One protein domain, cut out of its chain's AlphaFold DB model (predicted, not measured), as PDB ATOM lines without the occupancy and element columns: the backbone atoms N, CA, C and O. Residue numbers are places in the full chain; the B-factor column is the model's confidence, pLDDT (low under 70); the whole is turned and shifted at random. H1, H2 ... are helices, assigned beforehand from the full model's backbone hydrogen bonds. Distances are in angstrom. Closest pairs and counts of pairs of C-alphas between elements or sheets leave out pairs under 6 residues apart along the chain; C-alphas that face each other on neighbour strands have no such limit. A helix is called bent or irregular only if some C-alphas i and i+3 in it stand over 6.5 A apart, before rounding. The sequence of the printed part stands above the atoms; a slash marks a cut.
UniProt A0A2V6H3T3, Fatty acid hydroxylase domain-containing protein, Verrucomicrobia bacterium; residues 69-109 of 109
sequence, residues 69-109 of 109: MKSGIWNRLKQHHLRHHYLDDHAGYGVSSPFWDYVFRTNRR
ATOM      1  N   MET A  69      59.554 108.310 186.736       89.12
ATOM      2  CA  MET A  69      60.334 107.097 187.012       89.12
ATOM      3  C   MET A  69      61.792 107.306 186.583       89.12
ATOM      4  O   MET A  69      62.084 107.328 185.392       89.12
ATOM      5  N   LYS A  70      62.707 107.504 187.542       82.31
ATOM      6  CA  LYS A  70      64.095 107.926 187.255       82.31
ATOM      7  C   LYS A  70      65.118 106.786 187.189       82.31
ATOM      8  O   LYS A  70      66.184 106.972 186.613       82.31
ATOM      9  N   SER A  71      64.831 105.614 187.758       87.94
ATOM     10  CA  SER A  71      65.784 104.496 187.804       87.94
ATOM     11  C   SER A  71      65.104 103.123 187.909       87.94
ATOM     12  O   SER A  71      63.890 103.012 188.090       87.94
ATOM     13  N   GLY A  72      65.898 102.059 187.750       92.12
ATOM     14  CA  GLY A  72      65.472 100.677 187.978       92.12
ATOM     15  C   GLY A  72      64.576 100.081 186.887       92.12
ATOM     16  O   GLY A  72      64.622 100.470 185.718       92.12
ATOM     17  N   ILE A  73      63.781  99.079 187.271       89.88
ATOM     18  CA  ILE A  73      62.864  98.357 186.369       89.88
ATOM     19  C   ILE A  73      61.787  99.298 185.818       89.88
ATOM     20  O   ILE A  73      61.540  99.297 184.617       89.88
ATOM     21  N   TRP A  74      61.224 100.162 186.662       89.06
ATOM     22  CA  TRP A  74      60.177 101.109 186.275       89.06
ATOM     23  C   TRP A  74      60.627 102.090 185.191       89.06
ATOM     24  O   TRP A  74      59.905 102.314 184.226       89.06
ATOM     25  N   ASN A  75      61.856 102.614 185.280       91.94
ATOM     26  CA  ASN A  75      62.398 103.460 184.218       91.94
ATOM     27  C   ASN A  75      62.618 102.679 182.909       91.94
ATOM     28  O   ASN A  75      62.375 103.218 181.834       91.94
ATOM     29  N   ARG A  76      63.024 101.402 182.975       91.56
ATOM     30  CA  ARG A  76      63.152 100.556 181.773       91.56
ATOM     31  C   ARG A  76      61.800 100.315 181.101       91.56
ATOM     32  O   ARG A  76      61.709 100.474 179.889       91.56
ATOM     33  N   LEU A  77      60.760  99.998 181.876       92.00
ATOM     34  CA  LEU A  77      59.392  99.847 181.363       92.00
ATOM     35  C   LEU A  77      58.873 101.156 180.765       92.00
ATOM     36  O   LEU A  77      58.344 101.157 179.658       92.00
ATOM     37  N   LYS A  78      59.120 102.284 181.438       91.81
ATOM     38  CA  LYS A  78      58.790 103.607 180.905       91.81
ATOM     39  C   LYS A  78      59.484 103.877 179.575       91.81
ATOM     40  O   LYS A  78      58.833 104.279 178.623       91.81
ATOM     41  N   GLN A  79      60.789 103.640 179.477       91.31
ATOM     42  CA  GLN A  79      61.521 103.830 178.223       91.31
ATOM     43  C   GLN A  79      61.019 102.902 177.113       91.31
ATOM     44  O   GLN A  79      60.874 103.357 175.981       91.31
ATOM     45  N   HIS A  80      60.744 101.634 177.424       91.94
ATOM     46  CA  HIS A  80      60.174 100.669 176.479       91.94
ATOM     47  C   HIS A  80      58.829 101.154 175.931       91.94
ATOM     48  O   HIS A  80      58.667 101.290 174.721       91.94
ATOM     49  N   HIS A  81      57.912 101.527 176.819       92.31
ATOM     50  CA  HIS A  81      56.573 101.960 176.443       92.31
ATOM     51  C   HIS A  81      56.550 103.327 175.731       92.31
ATOM     52  O   HIS A  81      55.837 103.519 174.750       92.31
ATOM     53  N   LEU A  82      57.390 104.282 176.142       90.00
ATOM     54  CA  LEU A  82      57.500 105.556 175.425       90.00
ATOM     55  C   LEU A  82      58.104 105.380 174.023       90.00
ATOM     56  O   LEU A  82      57.737 106.117 173.113       90.00
ATOM     57  N   ARG A  83      58.998 104.405 173.810       90.06
ATOM     58  CA  ARG A  83      59.498 104.083 172.460       90.06
ATOM     59  C   ARG A  83      58.399 103.520 171.563       90.06
ATOM     60  O   ARG A  83      58.383 103.861 170.387       90.06
ATOM     61  N   HIS A  84      57.485 102.716 172.099       89.50
ATOM     62  CA  HIS A  84      56.301 102.278 171.359       89.50
ATOM     63  C   HIS A  84      55.487 103.481 170.852       89.50
ATOM     64  O   HIS A  84      55.229 103.590 169.663       89.50
ATOM     65  N   HIS A  85      55.194 104.460 171.711       88.62
ATOM     66  CA  HIS A  85      54.419 105.633 171.286       88.62
ATOM     67  C   HIS A  85      55.155 106.608 170.360       88.62
ATOM     68  O   HIS A  85      54.513 107.236 169.520       88.62
ATOM     69  N   TYR A  86      56.464 106.804 170.541       86.94
ATOM     70  CA  TYR A  86      57.186 107.887 169.859       86.94
ATOM     71  C   TYR A  86      58.115 107.443 168.739       86.94
ATOM     72  O   TYR A  86      58.502 108.276 167.924       86.94
ATOM     73  N   LEU A  87      58.532 106.179 168.724       87.06
ATOM     74  CA  LEU A  87      59.513 105.700 167.757       87.06
ATOM     75  C   LEU A  87      58.854 104.866 166.652       87.06
ATOM     76  O   LEU A  87      59.214 105.022 165.496       87.06
ATOM     77  N   ASP A  88      57.928 103.975 167.013       86.31
ATOM     78  CA  ASP A  88      57.190 103.063 166.115       86.31
ATOM     79  C   ASP A  88      56.166 102.241 166.939       86.31
ATOM     80  O   ASP A  88      56.485 101.549 167.917       86.31
ATOM     81  N   ASP A  89      54.907 102.370 166.567       88.62
ATOM     82  CA  ASP A  89      53.748 101.807 167.255       88.62
ATOM     83  C   ASP A  89      53.417 100.375 166.794       88.62
ATOM     84  O   ASP A  89      52.482  99.749 167.297       88.62
ATOM     85  N   HIS A  90      54.222  99.805 165.893       90.25
ATOM     86  CA  HIS A  90      54.109  98.427 165.420       90.25
ATOM     87  C   HIS A  90      55.046  97.448 166.154       90.25
ATOM     88  O   HIS A  90      55.118  96.270 165.800       90.25
ATOM     89  N   ALA A  91      55.750  97.903 167.195       90.81
ATOM     90  CA  ALA A  91      56.599  97.063 168.039       90.81
ATOM     91  C   ALA A  91      56.595  97.518 169.509       90.81
ATOM     92  O   ALA A  91      56.377  98.693 169.814       90.81
ATOM     93  N   GLY A  92      56.917  96.604 170.431       91.94
ATOM     94  CA  GLY A  92      56.999  96.882 171.870       91.94
ATOM     95  C   GLY A  92      55.637  97.074 172.541       91.94
ATOM     96  O   GLY A  92      55.430  98.068 173.232       91.94
ATOM     97  N   TYR A  93      54.713  96.138 172.331       92.25
ATOM     98  CA  TYR A  93      53.337  96.218 172.831       92.25
ATOM     99  C   TYR A  93      53.226  96.004 174.348       92.25
ATOM    100  O   TYR A  93      52.239  96.404 174.966       92.25
ATOM    101  N   GLY A  94      54.212  95.358 174.972       92.44
ATOM    102  CA  GLY A  94      54.189  95.049 176.397       92.44
ATOM    103  C   GLY A  94      54.353  96.287 177.281       92.44
ATOM    104  O   GLY A  94      55.404  96.918 177.275       92.44
ATOM    105  N   VAL A  95      53.350  96.605 178.106       92.50
ATOM    106  CA  VAL A  95      53.403  97.754 179.038       92.50
ATOM    107  C   VAL A  95      53.920  97.353 180.421       92.50
ATOM    108  O   VAL A  95      54.862  97.948 180.940       92.50
ATOM    109  N   SER A  96      53.326  96.320 181.026       90.94
ATOM    110  CA  SER A  96      53.711  95.825 182.357       90.94
ATOM    111  C   SER A  96      54.978  94.968 182.327       90.94
ATOM    112  O   SER A  96      55.726  94.919 183.303       90.94
ATOM    113  N   SER A  97      55.239  94.300 181.202       92.69
ATOM    114  CA  SER A  97      56.483  93.581 180.937       92.69
ATOM    115  C   SER A  97      56.691  93.378 179.429       92.69
ATOM    116  O   SER A  97      55.708  93.210 178.707       92.69
ATOM    117  N   PRO A  98      57.946  93.302 178.948       92.12
ATOM    118  CA  PRO A  98      58.256  92.959 177.558       92.12
ATOM    119  C   PRO A  98      58.202  91.444 177.285       92.12
ATOM    120  O   PRO A  98      58.615  90.997 176.221       92.12
ATOM    121  N   PHE A  99      57.745  90.621 178.238       94.50
ATOM    122  CA  PHE A  99      57.792  89.158 178.126       94.50
ATOM    123  C   PHE A  99      57.119  88.657 176.843       94.50
ATOM    124  O   PHE A  99      57.731  87.933 176.058       94.50
ATOM    125  N   TRP A 100      55.886  89.103 176.599       93.69
ATOM    126  CA  TRP A 100      55.138  88.720 175.406       93.69
ATOM    127  C   TRP A 100      55.743  89.290 174.122       93.69
ATOM    128  O   TRP A 100      55.654  88.637 173.086       93.69
ATOM    129  N   ASP A 101      56.447  90.426 174.194       93.88
ATOM    130  CA  ASP A 101      57.165  90.961 173.038       93.88
ATOM    131  C   ASP A 101      58.296  90.034 172.579       93.88
ATOM    132  O   ASP A 101      58.540  89.898 171.383       93.88
ATOM    133  N   TYR A 102      58.966  89.347 173.507       93.62
ATOM    134  CA  TYR A 102      59.972  88.344 173.152       93.62
ATOM    135  C   TYR A 102      59.348  87.063 172.595       93.62
ATOM    136  O   TYR A 102      59.856  86.511 171.618       93.62
ATOM    137  N   VAL A 103      58.243  86.600 173.190       95.94
ATOM    138  CA  VAL A 103      57.534  85.385 172.748       95.94
ATOM    139  C   VAL A 103      57.024  85.545 171.316       95.94
ATOM    140  O   VAL A 103      57.248  84.670 170.480       95.94
ATOM    141  N   PHE A 104      56.393  86.682 171.017       95.38
ATOM    142  CA  PHE A 104      55.827  86.967 169.697       95.38
ATOM    143  C   PHE A 104      56.792  87.689 168.751       95.38
ATOM    144  O   PHE A 104      56.423  87.987 167.618       95.38
ATOM    145  N   ARG A 105      58.040  87.928 169.179       93.38
ATOM    146  CA  ARG A 105      59.082  88.628 168.403       93.38
ATOM    147  C   ARG A 105      58.656  90.022 167.929       93.38
ATOM    148  O   ARG A 105      59.066  90.474 166.864       93.38
ATOM    149  N   THR A 106      57.860  90.706 168.742       92.69
ATOM    150  CA  THR A 106      57.501  92.123 168.585       92.69
ATOM    151  C   THR A 106      58.419  93.027 169.406       92.69
ATOM    152  O   THR A 106      58.227  94.242 169.462       92.69
ATOM    153  N   ASN A 107      59.443  92.457 170.048       85.88
ATOM    154  CA  ASN A 107      60.517  93.225 170.647       85.88
ATOM    155  C   ASN A 107      61.367  93.864 169.544       85.88
ATOM    156  O   ASN A 107      61.770  93.210 168.581       85.88
ATOM    157  N   ARG A 108      61.691  95.147 169.704       70.31
ATOM    158  CA  ARG A 108      62.668  95.780 168.819       70.31
ATOM    159  C   ARG A 108      64.055  95.184 169.036       70.31
ATOM    160  O   ARG A 108      64.423  94.877 170.173       70.31
ATOM    161  N   ARG A 109      64.787  95.020 167.933       60.72
ATOM    162  CA  ARG A 109      66.231  94.760 167.937       60.72
ATOM    163  C   ARG A 109      66.997  96.048 168.197       60.72
ATOM    164  O   ARG A 109      66.514  97.107 167.740       60.72
TER     165      ARG A 109
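This is residues 69 to 109 of the 109 residues of the protein "Fatty acid hydroxylase domain-containing protein" of Verrucomicrobia bacterium (UniProt A0A2V6H3T3). One long helix, H1, forms one side of this small model, and from its end a loop folds back alongside it to a single-turn helix, H2. The loop, residues 87 to 98, runs between the two helices, and after H2 a short tail, residues 104 to 109, turns back past the loop. The printed part has 41 residues with two named helices, H1 then H2, and no named strand; its class is all helix, though only 20 of the 41 residues are in named elements. It is compact, with a radius of gyration of the C-alphas of 9.7 A, and its C-alphas span 28 by 20 by 16 A.

The printed part begins at Met 69, with its C-alpha at (60.334, 107.097, 187.012). H1 holds residues 72 to 86, from C-alpha 72 at (65.472, 100.677, 187.978) to C-alpha 86 at (57.186, 107.887, 169.859), 21.2 A from first to last C-alpha. H2 holds residues 99 to 103 and ends with C-alpha 103 at (57.534, 85.385, 172.748).

H1 and H2 are apart, with no C-alpha of the one within 8 A of the other. The link from H1 to H2 is long, with 12 residues between them, and their C-alphas lie 4 to 11 A from the mean of all C-alphas. In H1 and H2 every O i to N i+4 pair is within hydrogen-bond range. Neither helix is bent or irregular.

The two C-alphas farthest apart are those of Lys 70 and Phe 104, at 28.6 A. The C-alphas of Met 69 and Arg 109, the chain's last residue, are 23.5 A apart. The printed part has no cut. The mean pLDDT of the printed part is 89.7, and residue 109 is the one printed residue under 70.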